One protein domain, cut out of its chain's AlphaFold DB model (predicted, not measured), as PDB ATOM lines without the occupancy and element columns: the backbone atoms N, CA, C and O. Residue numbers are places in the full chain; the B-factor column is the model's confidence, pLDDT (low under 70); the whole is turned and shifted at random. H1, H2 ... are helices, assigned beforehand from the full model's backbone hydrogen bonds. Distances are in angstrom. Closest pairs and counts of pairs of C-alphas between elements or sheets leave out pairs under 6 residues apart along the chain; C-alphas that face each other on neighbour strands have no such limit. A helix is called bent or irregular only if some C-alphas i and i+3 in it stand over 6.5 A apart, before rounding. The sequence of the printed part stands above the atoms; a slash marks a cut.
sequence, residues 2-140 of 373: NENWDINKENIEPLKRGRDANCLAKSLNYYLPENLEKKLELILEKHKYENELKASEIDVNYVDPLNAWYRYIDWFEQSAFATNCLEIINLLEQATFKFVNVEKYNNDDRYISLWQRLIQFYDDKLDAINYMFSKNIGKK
ATOM      1  N   ASN A   2     -26.174  12.529  36.765       55.00
ATOM      2  CA  ASN A   2     -24.834  12.421  37.382       55.00
ATOM      3  C   ASN A   2     -24.180  11.024  37.353       55.00
ATOM      4  O   ASN A   2     -22.975  10.947  37.154       55.00
ATOM      5  N   GLU A   3     -24.934   9.925  37.467       62.53
ATOM      6  CA  GLU A   3     -24.326   8.582  37.601       62.53
ATOM      7  C   GLU A   3     -23.493   8.148  36.382       62.53
ATOM      8  O   GLU A   3     -22.440   7.538  36.535       62.53
ATOM      9  N   ASN A   4     -23.909   8.507  35.163       68.56
ATOM     10  CA  ASN A   4     -23.177   8.112  33.954       68.56
ATOM     11  C   ASN A   4     -21.844   8.872  33.784       68.56
ATOM     12  O   ASN A   4     -20.930   8.384  33.121       68.56
ATOM     13  N   TRP A   5     -21.732  10.068  34.372       71.75
ATOM     14  CA  TRP A   5     -20.487  10.838  34.374       71.75
ATOM     15  C   TRP A   5     -19.472  10.242  35.350       71.75
ATOM     16  O   TRP A   5     -18.326  10.020  34.965       71.75
ATOM     17  N   ASP A   6     -19.905   9.920  36.572       74.94
ATOM     18  CA  ASP A   6     -19.034   9.361  37.612       74.94
ATOM     19  C   ASP A   6     -18.347   8.059  37.170       74.94
ATOM     20  O   ASP A   6     -17.180   7.836  37.496       74.94
ATOM     21  N   ILE A   7     -19.046   7.234  36.382       78.31
ATOM     22  CA  ILE A   7     -18.540   5.952  35.865       78.31
ATOM     23  C   ILE A   7     -17.506   6.149  34.745       78.31
ATOM     24  O   ILE A   7     -16.570   5.365  34.623       78.31
ATOM     25  N   ASN A   8     -17.652   7.193  33.926       73.19
ATOM     26  CA  ASN A   8     -16.863   7.375  32.704       73.19
ATOM     27  C   ASN A   8     -15.807   8.479  32.794       73.19
ATOM     28  O   ASN A   8     -15.117   8.730  31.808       73.19
ATOM     29  N   LYS A   9     -15.662   9.145  33.944       80.06
ATOM     30  CA  LYS A   9     -14.746  10.282  34.113       80.06
ATOM     31  C   LYS A   9     -13.292   9.986  33.724       80.06
ATOM     32  O   LYS A   9     -12.633  10.871  33.194       80.06
ATOM     33  N   GLU A  10     -12.830   8.748  33.907       79.94
ATOM     34  CA  GLU A  10     -11.471   8.310  33.544       79.94
ATOM     35  C   GLU A  10     -11.251   8.224  32.021       79.94
ATOM     36  O   GLU A  10     -10.121   8.305  31.552       79.94
ATOM     37  N   ASN A  11     -12.328   8.112  31.235       76.19
ATOM     38  CA  ASN A  11     -12.284   8.077  29.768       76.19
ATOM     39  C   ASN A  11     -12.425   9.476  29.138       76.19
ATOM     40  O   ASN A  11     -12.428   9.612  27.914       76.19
ATOM     41  N   ILE A  12     -12.591  10.523  29.952       78.12
ATOM     42  CA  ILE A  12     -12.781  11.893  29.478       78.12
ATOM     43  C   ILE A  12     -11.435  12.611  29.508       78.12
ATOM     44  O   ILE A  12     -10.946  12.996  30.568       78.12
ATOM     45  N   GLU A  13     -10.862  12.869  28.333       79.50
ATOM     46  CA  GLU A  13      -9.645  13.675  28.255       79.50
ATOM     47  C   GLU A  13      -9.911  15.118  28.741       79.50
ATOM     48  O   GLU A  13     -10.856  15.767  28.250       79.50
ATOM     49  N   PRO A  14      -9.096  15.641  29.680       82.31
ATOM     50  CA  PRO A  14      -9.246  16.992  30.199       82.31
ATOM     51  C   PRO A  14      -8.799  18.033  29.167       82.31
ATOM     52  O   PRO A  14      -7.623  18.140  28.826       82.31
ATOM     53  N   LEU A  15      -9.733  18.874  28.723       82.44
ATOM     54  CA  LEU A  15      -9.443  19.997  27.831       82.44
ATOM     55  C   LEU A  15      -9.267  21.286  28.639       82.44
ATOM     56  O   LEU A  15     -10.123  21.628  29.454       82.44
ATOM     57  N   LYS A  16      -8.213  22.068  28.358       79.50
ATOM     58  CA  LYS A  16      -7.970  23.371  29.021       79.50
ATOM     59  C   LYS A  16      -9.148  24.349  28.906       79.50
ATOM     60  O   LYS A  16      -9.347  25.178  29.783       79.50
ATOM     61  N   ARG A  17      -9.903  24.253  27.810       81.56
ATOM     62  CA  ARG A  17     -11.082  25.078  27.505       81.56
ATOM     63  C   ARG A  17     -12.395  24.533  28.080       81.56
ATOM     64  O   ARG A  17     -13.429  25.168  27.920       81.56
ATOM     65  N   GLY A  18     -12.354  23.370  28.731       85.56
ATOM     66  CA  GLY A  18     -13.542  22.616  29.120       85.56
ATOM     67  C   GLY A  18     -14.170  21.842  27.954       85.56
ATOM     68  O   GLY A  18     -13.704  21.906  26.816       85.56
ATOM     69  N   ARG A  19     -15.223  21.081  28.262       85.25
ATOM     70  CA  ARG A  19     -16.058  20.353  27.293       85.25
ATOM     71  C   ARG A  19     -17.486  20.880  27.364       85.25
ATOM     72  O   ARG A  19     -17.951  21.238  28.445       85.25
ATOM     73  N   ASP A  20     -18.187  20.876  26.235       86.12
ATOM     74  CA  ASP A  20     -19.631  21.099  26.234       86.12
ATOM     75  C   ASP A  20     -20.327  19.915  26.928       86.12
ATOM     76  O   ASP A  20     -20.124  18.751  26.568       86.12
ATOM     77  N   ALA A  21     -21.149  20.219  27.935       84.50
ATOM     78  CA  ALA A  21     -21.913  19.237  28.695       84.50
ATOM     79  C   ALA A  21     -22.859  18.417  27.802       84.50
ATOM     80  O   ALA A  21     -23.027  17.217  28.027       84.50
ATOM     81  N   ASN A  22     -23.441  19.030  26.764       83.81
ATOM     82  CA  ASN A  22     -24.341  18.347  25.838       83.81
ATOM     83  C   ASN A  22     -23.581  17.366  24.942       83.81
ATOM     84  O   ASN A  22     -23.995  16.213  24.797       83.81
ATOM     85  N   CYS A  23     -22.453  17.797  24.374       82.00
ATOM     86  CA  CYS A  23     -21.586  16.935  23.570       82.00
ATOM     87  C   CYS A  23     -21.033  15.779  24.404       82.00
ATOM     88  O   CYS A  23     -21.067  14.630  23.963       82.00
ATOM     89  N   LEU A  24     -20.634  16.049  25.650       82.19
ATOM     90  CA  LEU A  24     -20.198  15.011  26.573       82.19
ATOM     91  C   LEU A  24     -21.324  14.013  26.868       82.19
ATOM     92  O   LEU A  24     -21.107  12.810  26.775       82.19
ATOM     93  N   ALA A  25     -22.543  14.473  27.156       80.81
ATOM     94  CA  ALA A  25     -23.678  13.581  27.392       80.81
ATOM     95  C   ALA A  25     -23.988  12.699  26.168       80.81
ATOM     96  O   ALA A  25     -24.275  11.508  26.320       80.81
ATOM     97  N   LYS A  26     -23.900  13.247  24.949       78.94
ATOM     98  CA  LYS A  26     -24.011  12.466  23.704       78.94
ATOM     99  C   LYS A  26     -22.887  11.434  23.593       78.94
ATOM    100  O   LYS A  26     -23.164  10.265  23.338       78.94
ATOM    101  N   SER A  27     -21.648  11.841  23.866       78.75
ATOM    102  CA  SER A  27     -20.473  10.969  23.840       78.75
ATOM    103  C   SER A  27     -20.569   9.821  24.846       78.75
ATOM    104  O   SER A  27     -20.239   8.690  24.518       78.75
ATOM    105  N   LEU A  28     -21.048  10.075  26.062       78.69
ATOM    106  CA  LEU A  28     -21.212   9.036  27.081       78.69
ATOM    107  C   LEU A  28     -22.270   8.002  26.682       78.69
ATOM    108  O   LEU A  28     -22.143   6.822  26.988       78.69
ATOM    109  N   ASN A  29     -23.314   8.431  25.968       76.94
ATOM    110  CA  ASN A  29     -24.328   7.518  25.453       76.94
ATOM    111  C   ASN A  29     -23.836   6.656  24.280       76.94
ATOM    112  O   ASN A  29     -24.424   5.603  24.050       76.94
ATOM    113  N   TYR A  30     -22.803   7.091  23.550       74.56
ATOM    114  CA  TYR A  30     -22.252   6.384  22.388       74.56
ATOM    115  C   TYR A  30     -21.646   5.024  22.757       74.56
ATOM    116  O   TYR A  30     -21.779   4.064  22.002       74.56
ATOM    117  N   TYR A  31     -21.014   4.926  23.929       70.12
ATOM    118  CA  TYR A  31     -20.370   3.692  24.391       70.12
ATOM    119  C   TYR A  31     -21.351   2.673  24.992       70.12
ATOM    120  O   TYR A  31     -20.951   1.552  25.301       70.12
ATOM    121  N   LEU A  32     -22.632   3.030  25.148       75.75
ATOM    122  CA  LEU A  32     -23.654   2.117  25.656       75.75
ATOM    123  C   LEU A  32     -24.197   1.245  24.508       75.75
ATOM    124  O   LEU A  32     -24.782   1.788  23.568       75.75
ATOM    125  N   PRO A  33     -24.070  -0.095  24.583       68.00
ATOM    126  CA  PRO A  33     -24.410  -1.000  23.479       68.00
ATOM    127  C   PRO A  33     -25.895  -0.969  23.085       68.00
ATOM    128  O   PRO A  33     -26.234  -1.232  21.935       68.00
ATOM    129  N   GLU A  34     -26.782  -0.597  24.009       73.62
ATOM    130  CA  GLU A  34     -28.231  -0.522  23.779       73.62
ATOM    131  C   GLU A  34     -28.654   0.715  22.957       73.62
ATOM    132  O   GLU A  34     -29.749   0.752  22.398       73.62
ATOM    133  N   ASN A  35     -27.788   1.726  22.820       79.94
ATOM    134  CA  ASN A  35     -28.121   3.022  22.215       79.94
ATOM    135  C   ASN A  35     -27.723   3.129  20.729       79.94
ATOM    136  O   ASN A  35     -27.156   4.136  20.293       79.94
ATOM    137  N   LEU A  36     -28.057   2.116  19.925       78.31
ATOM    138  CA  LEU A  36     -27.725   2.074  18.491       78.31
ATOM    139  C   LEU A  36     -28.220   3.308  17.712       78.31
ATOM    140  O   LEU A  36     -27.522   3.800  16.829       78.31
ATOM    141  N   GLU A  37     -29.389   3.851  18.064       79.12
ATOM    142  CA  GLU A  37     -29.948   5.054  17.428       79.12
ATOM    143  C   GLU A  37     -29.080   6.295  17.657       79.12
ATOM    144  O   GLU A  37     -28.793   7.027  16.712       79.12
ATOM    145  N   LYS A  38     -28.591   6.495  18.888       80.25
ATOM    146  CA  LYS A  38     -27.689   7.611  19.219       80.25
ATOM    147  C   LYS A  38     -26.319   7.433  18.570       80.25
ATOM    148  O   LYS A  38     -25.702   8.413  18.161       80.25
ATOM    149  N   LYS A  39     -25.852   6.184  18.446       81.12
ATOM    150  CA  LYS A  39     -24.627   5.863  17.706       81.12
ATOM    151  C   LYS A  39     -24.760   6.274  16.236       81.12
ATOM    152  O   LYS A  39     -23.883   6.952  15.705       81.12
ATOM    153  N   LEU A  40     -25.874   5.907  15.603       82.25
ATOM    154  CA  LEU A  40     -26.169   6.276  14.221       82.25
ATOM    155  C   LEU A  40     -26.309   7.796  14.050       82.25
ATOM    156  O   LEU A  40     -25.768   8.340  13.092       82.25
ATOM    157  N   GLU A  41     -26.961   8.492  14.985       83.62
ATOM    158  CA  GLU A  41     -27.063   9.959  14.977       83.62
ATOM    159  C   GLU A  41     -25.681  10.630  14.974       83.62
ATOM    160  O   GLU A  41     -25.433  11.521  14.162       83.62
ATOM    161  N   LEU A  42     -24.754  10.165  15.818       82.88
ATOM    162  CA  LEU A  42     -23.402  10.725  15.893       82.88
ATOM    163  C   LEU A  42     -22.594  10.485  14.606       82.88
ATOM    164  O   LEU A  42     -21.867  11.368  14.156       82.88
ATOM    165  N   ILE A  43     -22.736   9.310  13.983       84.12
ATOM    166  CA  ILE A  43     -22.072   9.004  12.705       84.12
ATOM    167  C   ILE A  43     -22.661   9.848  11.565       84.12
ATOM    168  O   ILE A  43     -21.923  10.347  10.718       84.12
ATOM    169  N   LEU A  44     -23.980  10.063  11.549       85.44
ATOM    170  CA  LEU A  44     -24.609  10.976  10.590       85.44
ATOM    171  C   LEU A  44     -24.120  12.418  10.779       85.44
ATOM    172  O   LEU A  44     -23.898  13.125   9.795       85.44
ATOM    173  N   GLU A  45     -23.930  12.851  12.026       88.00
ATOM    174  CA  GLU A  45     -23.367  14.164  12.335       88.00
ATOM    175  C   GLU A  45     -21.923  14.288  11.824       88.00
ATOM    176  O   GLU A  45     -21.610  15.277  11.158       88.00
ATOM    177  N   LYS A  46     -21.088  13.252  12.003       88.62
ATOM    178  CA  LYS A  46     -19.742  13.176  11.406       88.62
ATOM    179  C   LYS A  46     -19.785  13.404   9.896       88.62
ATOM    180  O   LYS A  46     -19.115  14.289   9.370       88.62
ATOM    181  N   HIS A  47     -20.633  12.645   9.206       86.94
ATOM    182  CA  HIS A  47     -20.740  12.693   7.750       86.94
ATOM    183  C   HIS A  47     -21.220  14.058   7.238       86.94
ATOM    184  O   HIS A  47     -20.820  14.512   6.166       86.94
ATOM    185  N   LYS A  48     -22.058  14.760   8.012       89.81
ATOM    186  CA  LYS A  48     -22.464  16.134   7.694       89.81
ATOM    187  C   LYS A  48     -21.256  17.072   7.642       89.81
ATOM    188  O   LYS A  48     -21.157  17.850   6.695       89.81
ATOM    189  N   TYR A  49     -20.349  16.984   8.615       92.06
ATOM    190  CA  TYR A  49     -19.123  17.784   8.617       92.06
ATOM    191  C   TYR A  49     -18.170  17.389   7.489       92.06
ATOM    192  O   TYR A  49     -17.636  18.267   6.820       92.06
ATOM    193  N   GLU A  50     -18.001  16.094   7.216       90.31
ATOM    194  CA  GLU A  50     -17.163  15.625   6.102       90.31
ATOM    195  C   GLU A  50     -17.678  16.113   4.741       90.31
ATOM    196  O   GLU A  50     -16.893  16.504   3.880       90.31
ATOM    197  N   ASN A  51     -18.997  16.132   4.540       87.69
ATOM    198  CA  ASN A  51     -19.604  16.665   3.322       87.69
ATOM    199  C   ASN A  51     -19.443  18.182   3.204       87.69
ATOM    200  O   ASN A  51     -19.156  18.677   2.117       87.69
ATOM    201  N   GLU A  52     -19.626  18.916   4.305       89.62
ATOM    202  CA  GLU A  52     -19.378  20.362   4.348       89.62
ATOM    203  C   GLU A  52     -17.915  20.671   4.004       89.62
ATOM    204  O   GLU A  52     -17.640  21.557   3.195       89.62
ATOM    205  N   LEU A  53     -16.987  19.882   4.548       90.38
ATOM    206  CA  LEU A  53     -15.566  19.986   4.262       90.38
ATOM    207  C   LEU A  53     -15.287  19.709   2.783       90.38
ATOM    208  O   LEU A  53     -14.746  20.586   2.120       90.38
ATOM    209  N   LYS A  54     -15.753  18.589   2.218       89.06
ATOM    210  CA  LYS A  54     -15.611  18.287   0.778       89.06
ATOM    211  C   LYS A  54     -16.166  19.402  -0.107       89.06
ATOM    212  O   LYS A  54     -15.527  19.789  -1.080       89.06
ATOM    213  N   ALA A  55     -17.332  19.949   0.233       87.56
ATOM    214  CA  ALA A  55     -17.908  21.074  -0.498       87.56
ATOM    215  C   ALA A  55     -16.994  22.308  -0.448       87.56
ATOM    216  O   ALA A  55     -16.765  22.932  -1.481       87.56
ATOM    217  N   SER A  56     -16.411  22.610   0.719       88.81
ATOM    218  CA  SER A  56     -15.451  23.711   0.874       88.81
ATOM    219  C   SER A  56     -14.137  23.511   0.109       88.81
ATOM    220  O   SER A  56     -13.436  24.480  -0.167       88.81
ATOM    221  N   GLU A  57     -13.786  22.267  -0.226       84.69
ATOM    222  CA  GLU A  57     -12.587  21.944  -1.005       84.69
ATOM    223  C   GLU A  57     -12.817  22.012  -2.513       84.69
ATOM    224  O   GLU A  57     -11.893  22.341  -3.255       84.69
ATOM    225  N   ILE A  58     -14.029  21.677  -2.959       86.12
ATOM    226  CA  ILE A  58     -14.407  21.664  -4.374       86.12
ATOM    227  C   ILE A  58     -14.762  23.077  -4.850       86.12
ATOM    228  O   ILE A  58     -14.402  23.463  -5.963       86.12
ATOM    229  N   ASP A  59     -15.478  23.849  -4.029       84.06
ATOM    230  CA  ASP A  59     -15.918  25.191  -4.398       84.06
ATOM    231  C   ASP A  59     -14.822  26.232  -4.135       84.06
ATOM    232  O   ASP A  59     -14.560  26.638  -3.003       84.06
ATOM    233  N   VAL A  60     -14.211  26.716  -5.217       74.00
ATOM    234  CA  VAL A  60     -13.179  27.765  -5.187       74.00
ATOM    235  C   VAL A  60     -13.722  29.090  -4.623       74.00
ATOM    236  O   VAL A  60     -12.949  29.903  -4.120       74.00
ATOM    237  N   ASN A  61     -15.043  29.304  -4.666       76.81
ATOM    238  CA  ASN A  61     -15.711  30.495  -4.136       76.81
ATOM    239  C   ASN A  61     -16.267  30.301  -2.718       76.81
ATOM    240  O   ASN A  61     -16.980  31.177  -2.216       76.81
ATOM    241  N   TYR A  62     -15.956  29.185  -2.056       82.88
ATOM    242  CA  TYR A  62     -16.406  28.961  -0.691       82.88
ATOM    243  C   TYR A  62     -15.865  30.057   0.242       82.88
ATOM    244  O   TYR A  62     -14.667  30.339   0.283       82.88
ATOM    245  N   VAL A  63     -16.763  30.693   1.003       83.56
ATOM    246  CA  VAL A  63     -16.498  31.964   1.707       83.56
ATOM    247  C   VAL A  63     -15.366  31.856   2.740       83.56
ATOM    248  O   VAL A  63     -14.520  32.752   2.849       83.56
ATOM    249  N   ASP A  64     -15.350  30.770   3.513       90.31
ATOM    250  CA  ASP A  64     -14.352  30.539   4.559       90.31
ATOM    251  C   ASP A  64     -14.066  29.039   4.750       90.31
ATOM    252  O   ASP A  64     -14.657  28.396   5.624       90.31
ATOM    253  N   PRO A  65     -13.158  28.460   3.941       92.75
ATOM    254  CA  PRO A  65     -12.783  27.056   4.067       92.75
ATOM    255  C   PRO A  65     -12.178  26.724   5.436       92.75
ATOM    256  O   PRO A  65     -12.425  25.644   5.964       92.75
ATOM    257  N   LEU A  66     -11.441  27.655   6.060       93.75
ATOM    258  CA  LEU A  66     -10.858  27.441   7.388       93.75
ATOM    259  C   LEU A  66     -11.951  27.206   8.438       93.75
ATOM    260  O   LEU A  66     -11.778  26.378   9.332       93.75
ATOM    261  N   ASN A  67     -13.086  27.898   8.329       94.00
ATOM    262  CA  ASN A  67     -14.193  27.720   9.263       94.00
ATOM    263  C   ASN A  67     -14.794  26.310   9.217       94.00
ATOM    264  O   ASN A  67     -15.137  25.770  10.267       94.00
ATOM    265  N   ALA A  68     -14.909  25.712   8.027       94.12
ATOM    266  CA  ALA A  68     -15.410  24.346   7.877       94.12
ATOM    267  C   ALA A  68     -14.494  23.346   8.605       94.12
ATOM    268  O   ALA A  68     -14.967  22.545   9.413       94.12
ATOM    269  N   TRP A  69     -13.175  23.477   8.413       95.00
ATOM    270  CA  TRP A  69     -12.168  22.694   9.139       95.00
ATOM    271  C   TRP A  69     -12.236  22.914  10.649       95.00
ATOM    272  O   TRP A  69     -12.293  21.954  11.413       95.00
ATOM    273  N   TYR A  70     -12.270  24.174  11.085       95.00
ATOM    274  CA  TYR A  70     -12.314  24.519  12.501       95.00
ATOM    275  C   TYR A  70     -13.538  23.918  13.195       95.00
ATOM    276  O   TYR A  70     -13.399  23.298  14.246       95.00
ATOM    277  N   ARG A  71     -14.728  24.051  12.594       94.25
ATOM    278  CA  ARG A  71     -15.973  23.492  13.136       94.25
ATOM    279  C   ARG A  71     -15.946  21.969  13.182       94.25
ATOM    280  O   ARG A  71     -16.415  21.401  14.164       94.25
ATOM    281  N   TYR A  72     -15.390  21.321  12.158       94.31
ATOM    282  CA  TYR A  72     -15.286  19.866  12.148       94.31
ATOM    283  C   TYR A  72     -14.362  19.361  13.261       94.31
ATOM    284  O   TYR A  72     -14.761  18.503  14.043       94.31
ATOM    285  N   ILE A  73     -13.167  19.941  13.384       93.69
ATOM    286  CA  ILE A  73     -12.189  19.578  14.418       93.69
ATOM    287  C   ILE A  73     -12.741  19.875  15.817       93.69
ATOM    288  O   ILE A  73     -12.588  19.071  16.733       93.69
ATOM    289  N   ASP A  74     -13.417  21.013  15.988       92.31
ATOM    290  CA  ASP A  74     -14.043  21.377  17.255       92.31
ATOM    291  C   ASP A  74     -15.130  20.387  17.681       92.31
ATOM    292  O   ASP A  74     -15.143  19.945  18.830       92.31
ATOM    293  N   TRP A  75     -15.999  19.993  16.749       91.38
ATOM    294  CA  TRP A  75     -16.989  18.950  16.990       91.38
ATOM    295  C   TRP A  75     -16.323  17.597  17.279       91.38
ATOM    296  O   TRP A  75     -16.729  16.913  18.217       91.38
ATOM    297  N   PHE A  76     -15.272  17.232  16.536       90.31
ATOM    298  CA  PHE A  76     -14.579  15.955  16.696       90.31
ATOM    299  C   PHE A  76     -14.009  15.796  18.112       90.31
ATOM    300  O   PHE A  76     -14.275  14.786  18.764       90.31
ATOM    301  N   GLU A  77     -13.315  16.814  18.632       88.44
ATOM    302  CA  GLU A  77     -12.753  16.818  19.994       88.44
ATOM    303  C   GLU A  77     -13.821  16.759  21.098       88.44
ATOM    304  O   GLU A  77     -13.571  16.263  22.201       88.44
ATOM    305  N   GLN A  78     -15.018  17.276  20.822       85.88
ATOM    306  CA  GLN A  78     -16.143  17.235  21.756       85.88
ATOM    307  C   GLN A  78     -16.944  15.927  21.666       85.88
ATOM    308  O   GLN A  78     -17.673  15.590  22.603       85.88
ATOM    309  N   SER A  79     -16.818  15.199  20.557       82.75
ATOM    310  CA  SER A  79     -17.529  13.953  20.277       82.75
ATOM    311  C   SER A  79     -16.875  12.726  20.934       82.75
ATOM    312  O   SER A  79     -15.757  12.786  21.450       82.75
ATOM    313  N   ALA A  80     -17.550  11.574  20.847       69.56
ATOM    314  CA  ALA A  80     -16.990  10.282  21.262       69.56
ATOM    315  C   ALA A  80     -15.778   9.835  20.433       69.56
ATOM    316  O   ALA A  80     -15.061   8.926  20.838       69.56
ATOM    317  N   PHE A  81     -15.523  10.456  19.282       70.38
ATOM    318  CA  PHE A  81     -14.379  10.106  18.443       70.38
ATOM    319  C   PHE A  81     -13.061  10.699  18.952       70.38
ATOM    320  O   PHE A  81     -12.001  10.296  18.484       70.38
ATOM    321  N   ALA A  82     -13.098  11.583  19.956       67.50
ATOM    322  CA  ALA A  82     -11.903  12.180  20.552       67.50
ATOM    323  C   ALA A  82     -10.900  11.143  21.100       67.50
ATOM    324  O   ALA A  82      -9.709  11.426  21.159       67.50
ATOM    325  N   THR A  83     -11.341   9.926  21.447       68.69
ATOM    326  CA  THR A  83     -10.437   8.837  21.865       68.69
ATOM    327  C   THR A  83      -9.525   8.337  20.738       68.69
ATOM    328  O   THR A  83      -8.516   7.688  21.007       68.69
ATOM    329  N   ASN A  84      -9.849   8.629  19.473       75.25
ATOM    330  CA  ASN A  84      -9.029   8.274  18.318       75.25
ATOM    331  C   ASN A  84      -7.930   9.323  18.099       75.25
ATOM    332  O   ASN A  84      -8.014  10.131  17.173       75.25
ATOM    333  N   CYS A  85      -6.871   9.284  18.916       76.50
ATOM    334  CA  CYS A  85      -5.772  10.257  18.843       76.50
ATOM    335  C   CYS A  85      -5.189  10.399  17.423       76.50
ATOM    336  O   CYS A  85      -4.940  11.507  16.972       76.50
ATOM    337  N   LEU A  86      -5.020   9.300  16.680       82.88
ATOM    338  CA  LEU A  86      -4.481   9.345  15.311       82.88
ATOM    339  C   LEU A  86      -5.383  10.106  14.331       82.88
ATOM    340  O   LEU A  86      -4.895  10.815  13.460       82.88
ATOM    341  N   GLU A  87      -6.699   9.968  14.467       85.56
ATOM    342  CA  GLU A  87      -7.653  10.599  13.556       85.56
ATOM    343  C   GLU A  87      -7.699  12.116  13.769       85.56
ATOM    344  O   GLU A  87      -7.660  12.870  12.798       85.56
ATOM    345  N   ILE A  88      -7.685  12.571  15.028       88.56
ATOM    346  CA  ILE A  88      -7.609  14.005  15.340       88.56
ATOM    347  C   ILE A  88      -6.275  14.618  14.895       88.56
ATOM    348  O   ILE A  88      -6.280  15.720  14.351       88.56
ATOM    349  N   ILE A  89      -5.152  13.905  15.050       88.75
ATOM    350  CA  ILE A  89      -3.840  14.359  14.559       88.75
ATOM    351  C   ILE A  89      -3.889  14.547  13.043       88.75
ATOM    352  O   ILE A  89      -3.590  15.635  12.558       88.75
ATOM    353  N   ASN A  90      -4.363  13.539  12.304       88.94
ATOM    354  CA  ASN A  90      -4.469  13.605  10.846       88.94
ATOM    355  C   ASN A  90      -5.360  14.766  10.379       88.94
ATOM    356  O   ASN A  90      -5.034  15.444   9.404       88.94
ATOM    357  N   LEU A  91      -6.487  15.012  11.059       91.44
ATOM    358  CA  LEU A  91      -7.367  16.143  10.748       91.44
ATOM    359  C   LEU A  91      -6.684  17.488  11.013       91.44
ATOM    360  O   LEU A  91      -6.796  18.404  10.196       91.44
ATOM    361  N   LEU A  92      -5.968  17.606  12.134       92.94
ATOM    362  CA  LEU A  92      -5.216  18.807  12.478       92.94
ATOM    363  C   LEU A  92      -4.103  19.078  11.461       92.94
ATOM    364  O   LEU A  92      -3.993  20.213  11.015       92.94
ATOM    365  N   GLU A  93      -3.331  18.069  11.056       90.62
ATOM    366  CA  GLU A  93      -2.263  18.207  10.056       90.62
ATOM    367  C   GLU A  93      -2.793  18.630   8.690       90.62
ATOM    368  O   GLU A  93      -2.269  19.559   8.069       90.62
ATOM    369  N   GLN A  94      -3.862  17.980   8.224       91.62
ATOM    370  CA  GLN A  94      -4.487  18.343   6.957       91.62
ATOM    371  C   GLN A  94      -4.958  19.797   6.987       91.62
ATOM    372  O   GLN A  94      -4.667  20.552   6.059       91.62
ATOM    373  N   ALA A  95      -5.623  20.219   8.066       93.38
ATOM    374  CA  ALA A  95      -6.074  21.595   8.215       93.38
ATOM    375  C   ALA A  95      -4.902  22.582   8.282       93.38
ATOM    376  O   ALA A  95      -4.905  23.597   7.583       93.38
ATOM    377  N   THR A  96      -3.894  22.315   9.115       92.69
ATOM    378  CA  THR A  96      -2.786  23.248   9.324       92.69
ATOM    379  C   THR A  96      -1.961  23.399   8.055       92.69
ATOM    380  O   THR A  96      -1.796  24.530   7.595       92.69
ATOM    381  N   PHE A  97      -1.519  22.300   7.437       90.56
ATOM    382  CA  PHE A  97      -0.660  22.325   6.250       90.56
ATOM    383  C   PHE A  97      -1.356  22.856   5.001       90.56
ATOM    384  O   PHE A  97      -0.722  23.553   4.207       90.56
ATOM    385  N   LYS A  98      -2.665  22.628   4.859       90.38
ATOM    386  CA  LYS A  98      -3.445  23.167   3.738       90.38
ATOM    387  C   LYS A  98      -3.425  24.694   3.679       90.38
ATOM    388  O   LYS A  98      -3.371  25.259   2.588       90.38
ATOM    389  N   PHE A  99      -3.434  25.366   4.831       91.12
ATOM    390  CA  PHE A  99      -3.481  26.829   4.903       91.12
ATOM    391  C   PHE A  99      -2.126  27.498   5.192       91.12
ATOM    392  O   PHE A  99      -2.091  28.720   5.292       91.12
ATOM    393  N   VAL A 100      -1.007  26.756   5.256       89.88
ATOM    394  CA  VAL A 100       0.329  27.320   5.583       89.88
ATOM    395  C   VAL A 100       0.735  28.476   4.669       89.88
ATOM    396  O   VAL A 100       1.329  29.446   5.129       89.88
ATOM    397  N   ASN A 101       0.433  28.378   3.373       87.12
ATOM    398  CA  ASN A 101       0.803  29.397   2.386       87.12
ATOM    399  C   ASN A 101      -0.328  30.411   2.126       87.12
ATOM    400  O   ASN A 101      -0.237  31.207   1.193       87.12
ATOM    401  N   VAL A 102      -1.411  30.375   2.910       90.69
ATOM    402  CA  VAL A 102      -2.579  31.246   2.732       90.69
ATOM    403  C   VAL A 102      -2.508  32.397   3.732       90.69
ATOM    404  O   VAL A 102      -3.039  32.323   4.838       90.69
ATOM    405  N   GLU A 103      -1.893  33.504   3.310       91.06
ATOM    406  CA  GLU A 103      -1.584  34.646   4.186       91.06
ATOM    407  C   GLU A 103      -2.800  35.239   4.914       91.06
ATOM    408  O   GLU A 103      -2.667  35.750   6.028       91.06
ATOM    409  N   LYS A 104      -3.998  35.119   4.323       92.94
ATOM    410  CA  LYS A 104      -5.276  35.542   4.922       92.94
ATOM    411  C   LYS A 104      -5.477  34.969   6.330       92.94
ATOM    412  O   LYS A 104      -6.025  35.660   7.184       92.94
ATOM    413  N   TYR A 105      -5.041  33.732   6.575       94.38
ATOM    414  CA  TYR A 105      -5.268  33.026   7.838       94.38
ATOM    415  C   TYR A 105      -4.086  33.098   8.808       94.38
ATOM    416  O   TYR A 105      -4.220  32.678   9.955       94.38
ATOM    417  N   ASN A 106      -2.953  33.688   8.407       93.50
ATOM    418  CA  ASN A 106      -1.732  33.709   9.217       93.50
ATOM    419  C   ASN A 106      -1.943  34.284  10.622       93.50
ATOM    420  O   ASN A 106      -1.337  33.801  11.571       93.50
ATOM    421  N   ASN A 107      -2.794  35.301  10.772       93.31
ATOM    422  CA  ASN A 107      -3.096  35.931  12.063       93.31
ATOM    423  C   ASN A 107      -4.555  35.699  12.508       93.31
ATOM    424  O   ASN A 107      -5.093  36.488  13.285       93.31
ATOM    425  N   ASP A 108      -5.210  34.656  11.995       95.50
ATOM    426  CA  ASP A 108      -6.539  34.234  12.447       95.50
ATOM    427  C   ASP A 108      -6.401  33.380  13.717       95.50
ATOM    428  O   ASP A 108      -5.676  32.380  13.732       95.50
ATOM    429  N   ASP A 109      -7.108  33.753  14.784       94.12
ATOM    430  CA  ASP A 109      -7.055  33.043  16.066       94.12
ATOM    431  C   ASP A 109      -7.501  31.582  15.933       94.12
ATOM    432  O   ASP A 109      -6.959  30.706  16.611       94.12
ATOM    433  N   ARG A 110      -8.432  31.283  15.014       95.12
ATOM    434  CA  ARG A 110      -8.874  29.908  14.742       95.12
ATOM    435  C   ARG A 110      -7.716  29.080  14.214       95.12
ATOM    436  O   ARG A 110      -7.455  28.003  14.741       95.12
ATOM    437  N   TYR A 111      -6.984  29.606  13.237       95.75
ATOM    438  CA  TYR A 111      -5.851  28.909  12.638       95.75
ATOM    439  C   TYR A 111      -4.728  28.672  13.653       95.75
ATOM    440  O   TYR A 111      -4.231  27.555  13.787       95.75
ATOM    441  N   ILE A 112      -4.392  29.692  14.446       95.31
ATOM    442  CA  ILE A 112      -3.382  29.580  15.508       95.31
ATOM    443  C   ILE A 112      -3.826  28.574  16.577       95.31
ATOM    444  O   ILE A 112      -3.005  27.813  17.082       95.31
ATOM    445  N   SER A 113      -5.120  28.512  16.897       94.38
ATOM    446  CA  SER A 113      -5.642  27.532  17.853       94.38
ATOM    447  C   SER A 113      -5.578  26.088  17.337       94.38
ATOM    448  O   SER A 113      -5.363  25.177  18.134       94.38
ATOM    449  N   LEU A 114      -5.712  25.859  16.022       95.06
ATOM    450  CA  LEU A 114      -5.496  24.537  15.422       95.06
ATOM    451  C   LEU A 114      -4.030  24.126  15.559       95.06
ATOM    452  O   LEU A 114      -3.732  23.035  16.041       95.06
ATOM    453  N   TRP A 115      -3.111  25.039  15.249       94.44
ATOM    454  CA  TRP A 115      -1.686  24.829  15.496       94.44
ATOM    455  C   TRP A 115      -1.373  24.566  16.967       94.44
ATOM    456  O   TRP A 115      -0.612  23.657  17.278       94.44
ATOM    457  N   GLN A 116      -1.989  25.305  17.891       93.25
ATOM    458  CA  GLN A 116      -1.820  25.087  19.326       93.25
ATOM    459  C   GLN A 116      -2.204  23.667  19.747       93.25
ATOM    460  O   GLN A 116      -1.546  23.103  20.620       93.25
ATOM    461  N   ARG A 117      -3.272  23.103  19.169       91.31
ATOM    462  CA  ARG A 117      -3.696  21.717  19.420       91.31
ATOM    463  C   ARG A 117      -2.666  20.744  18.852       91.31
ATOM    464  O   ARG A 117      -2.176  19.897  19.591       91.31
ATOM    465  N   LEU A 118      -2.245  20.951  17.604       91.44
ATOM    466  CA  LEU A 118      -1.244  20.117  16.937       91.44
ATOM    467  C   LEU A 118       0.138  20.156  17.623       91.44
ATOM    468  O   LEU A 118       0.833  19.151  17.669       91.44
ATOM    469  N   ILE A 119       0.535  21.277  18.234       91.31
ATOM    470  CA  ILE A 119       1.809  21.407  18.967       91.31
ATOM    471  C   ILE A 119       1.877  20.498  20.202       91.31
ATOM    472  O   ILE A 119       2.960  20.085  20.611       91.31
ATOM    473  N   GLN A 120       0.747  20.144  20.824       88.25
ATOM    474  CA  GLN A 120       0.744  19.343  22.069       88.25
ATOM    475  C   GLN A 120       1.313  17.931  21.906       88.25
ATOM    476  O   GLN A 120       1.644  17.268  22.887       88.25
ATOM    477  N   PHE A 121       1.468  17.575  20.653       86.50
ATOM    478  CA  PHE A 121       1.402  16.288  20.027       86.50
ATOM    479  C   PHE A 121       2.741  16.039  19.273       86.50
ATOM    480  O   PHE A 121       3.051  14.915  18.909       86.50
ATOM    481  N   TYR A 122       3.599  17.063  19.145       84.62
ATOM    482  CA  TYR A 122       5.007  16.941  18.753       84.62
ATOM    483  C   TYR A 122       5.912  16.572  19.939       84.62
ATOM    484  O   TYR A 122       5.667  17.008  21.071       84.62
ATOM    485  N   ASP A 123       6.992  15.833  19.651       80.12
ATOM    486  CA  ASP A 123       8.093  15.581  20.593       80.12
ATOM    487  C   ASP A 123       8.819  16.894  20.924       80.12
ATOM    488  O   ASP A 123       8.881  17.303  22.087       80.12
ATOM    489  N   ASP A 124       9.304  17.593  19.889       84.50
ATOM    490  CA  ASP A 124       9.900  18.923  20.021       84.50
ATOM    491  C   ASP A 124       8.897  20.019  19.640       84.50
ATOM    492  O   ASP A 124       8.640  20.337  18.476       84.50
ATOM    493  N   LYS A 125       8.311  20.620  20.675       89.44
ATOM    494  CA  LYS A 125       7.324  21.698  20.539       89.44
ATOM    495  C   LYS A 125       7.954  23.007  20.073       89.44
ATOM    496  O   LYS A 125       7.252  23.832  19.490       89.44
ATOM    497  N   LEU A 126       9.241  23.223  20.354       88.12
ATOM    498  CA  LEU A 126       9.935  24.456  19.990       88.12
ATOM    499  C   LEU A 126      10.178  24.503  18.484       88.12
ATOM    500  O   LEU A 126       9.977  25.553  17.876       88.12
ATOM    501  N   ASP A 127      10.507  23.370  17.868       87.12
ATOM    502  CA  ASP A 127      10.663  23.271  16.417       87.12
ATOM    503  C   ASP A 127       9.366  23.602  15.673       87.12
ATOM    504  O   ASP A 127       9.378  24.388  14.725       87.12
ATOM    505  N   ALA A 128       8.225  23.087  16.141       88.56
ATOM    506  CA  ALA A 128       6.923  23.398  15.545       88.56
ATOM    507  C   ALA A 128       6.585  24.900  15.640       88.56
ATOM    508  O   ALA A 128       6.075  25.498  14.690       88.56
ATOM    509  N   ILE A 129       6.924  25.543  16.759       90.38
ATOM    510  CA  ILE A 129       6.713  26.986  16.948       90.38
ATOM    511  C   ILE A 129       7.672  27.811  16.083       90.38
ATOM    512  O   ILE A 129       7.254  28.798  15.475       90.38
ATOM    513  N   ASN A 130       8.936  27.400  15.974       88.38
ATOM    514  CA  ASN A 130       9.911  28.026  15.081       88.38
ATOM    515  C   ASN A 130       9.483  27.906  13.614       88.38
ATOM    516  O   ASN A 130       9.594  28.875  12.857       88.38
ATOM    517  N   TYR A 131       8.928  26.756  13.223       89.06
ATOM    518  CA  TYR A 131       8.329  26.557  11.908       89.06
ATOM    519  C   TYR A 131       7.195  27.560  11.663       89.06
ATOM    520  O   TYR A 131       7.256  28.319  10.692       89.06
ATOM    521  N   MET A 132       6.210  27.642  12.566       91.25
ATOM    522  CA  MET A 132       5.112  28.613  12.465       91.25
ATOM    523  C   MET A 132       5.622  30.051  12.335       91.25
ATOM    524  O   MET A 132       5.164  30.807  11.475       91.25
ATOM    525  N   PHE A 133       6.612  30.418  13.152       89.50
ATOM    526  CA  PHE A 133       7.198  31.751  13.129       89.50
ATOM    527  C   PHE A 133       7.890  32.056  11.795       89.50
ATOM    528  O   PHE A 133       7.707  33.144  11.242       89.50
ATOM    529  N   SER A 134       8.625  31.092  11.230       88.31
ATOM    530  CA  SER A 134       9.263  31.232   9.912       88.31
ATOM    531  C   SER A 134       8.247  31.416   8.778       88.31
ATOM    532  O   SER A 134       8.516  32.120   7.806       88.31
ATOM    533  N   LYS A 135       7.042  30.849   8.929       89.31
ATOM    534  CA  LYS A 135       5.917  30.987   7.992       89.31
ATOM    535  C   LYS A 135       5.046  32.221   8.248       89.31
ATOM    536  O   LYS A 135       4.022  32.390   7.597       89.31
ATOM    537  N   ASN A 136       5.457  33.112   9.153       90.88
ATOM    538  CA  ASN A 136       4.701  34.305   9.551       90.88
ATOM    539  C   ASN A 136       3.323  34.003  10.166       90.88
ATOM    540  O   ASN A 136       2.442  34.864  10.154       90.88
ATOM    541  N   ILE A 137       3.145  32.812  10.740       93.06
ATOM    542  CA  ILE A 137       1.900  32.401  11.386       93.06
ATOM    543  C   ILE A 137       1.904  32.923  12.827       93.06
ATOM    544  O   ILE A 137       2.816  32.650  13.603       93.06
ATOM    545  N   GLY A 138       0.881  33.693  13.189       91.50
ATOM    546  CA  GLY A 138       0.602  34.132  14.554       91.50
ATOM    547  C   GLY A 138       1.430  35.301  15.081       91.50
ATOM    548  O   GLY A 138       1.231  35.694  16.227       91.50
ATOM    549  N   LYS A 139       2.299  35.919  14.268       91.19
ATOM    550  CA  LYS A 139       3.190  37.012  14.711       91.19
ATOM    551  C   LYS A 139       2.460  38.208  15.334       91.19
ATOM    552  O   LYS A 139       3.012  38.875  16.196       91.19
ATOM    553  N   LYS A 140       1.217  38.485  14.929       93.06
ATOM    554  CA  LYS A 140       0.427  39.615  15.458       93.06
ATOM    555  C   LYS A 140      -0.547  39.224  16.572       93.06
ATOM    556  O   LYS A 140      -1.366  40.043  16.990       93.06
TER     557      LYS A 140
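AT A GLANCE: This is residues 2 to 140 of the 373 residues of the protein "BUB1 N-terminal domain-containing protein" of Intoshia linei (UniProt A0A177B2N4). Three longer helices, H3, H4 and H6, run side by side with alternating directions, H4 packing on both H3 and H6 while H3 and H6 stay apart, and H7 packs at a steep tilt on H4 and H6. H2 packs at the end where H3 begins and H4 ends, with H1 out beyond H2; H8 lies on the far side of H7 from H4, and two stretches stick out: residues 32 to 37, of which 36 and 37 belong to H3, and residues 58 to 63, of which 58 belongs to H3. The printed part has 139 residues, with eight named helices, H1 to H8 in chain order, and no named strand; its class is all helix. It is only just compact, close to loose, with a radius of gyration of the C-alphas of 16.7 A and spans of 50 by 35 by 22 A.

IN THESE COORDINATES: H1 is residues 3 to 11, beginning at C-alpha 3 (-24.326, 8.582, 37.601). It is irregular, with C-alphas 7 and 10 at 7.8 A. H2 is residues 21 to 30. H3, residues 36 to 58, is the longest helix, 32.9 A from C-alpha 36 (-27.725, 2.074, 18.491) to C-alpha 58. H4, residues 65 to 78, measures 20.5 A. H5, residues 80 to 83, is only just irregular, with C-alphas 80 and 83 at 6.7 A. H6, residues 85 to 98, measures 20.0 A. H7 is residues 109 to 119. H8, residues 125 to 134, ends at C-alpha 134 (9.263, 31.232, 9.912).

HOW THE PARTS SIT: H1 and H2 only just touch, with 3 pairs of C-alphas within 8 A, the closest being Asn 4 and Leu 28 at 7.2 A; they are about perpendicular at 84 degrees. H2 touches H3, whose residues 36 to 42 alone take part, with closest C-alphas Tyr 30 and Lys 39 at 5.3 A. H2 also touches H5, with closest C-alphas Ser 27 and Ala 80 at 4.4 A. H3 and H4 form a helical hairpin at a shallow tilt of 20 degrees, opposite ways, with closest C-alphas Ser 56 and Pro 65 at 5.3 A. H4 touches H6 at a shallow tilt of 14 degrees, opposite ways, with closest C-alphas Trp 69 and Ala 95 at 6.3 A. H3 and H6 are apart. H7 touches H6 at a steep tilt of 48 degrees, opposite ways, with closest C-alphas Leu 92 and Leu 118 at 6.1 A. H7 touches H4 through residues 66 to 70 of H4 alone, at a steep tilt of 51 degrees, with closest C-alphas Tyr 70 and Arg 110 at 6.8 A. H7 and H8 only just touch, with 3 pairs of C-alphas within 8 A and only at the corner, where the C-alphas of Ile 119 and Lys 125 are closest at 5.7 A. Every O i to N i+4 pair is within hydrogen-bond range in H2, H3, H4, H6, H7 and H8; H1 has 2 of 5, beside 3 of 6 O i to N i+3 pairs, and H5 is too short for an O i to N i+4 pair.

THE WHOLE: The C-alphas farthest apart, Glu 34 and Ser 134, are 51.1 A from each other. The printed part has no cut, and no link is long. Mean pLDDT of the printed part is 85.5, with residues 2 to 4, 33, 80 and 82 to 83 under 70.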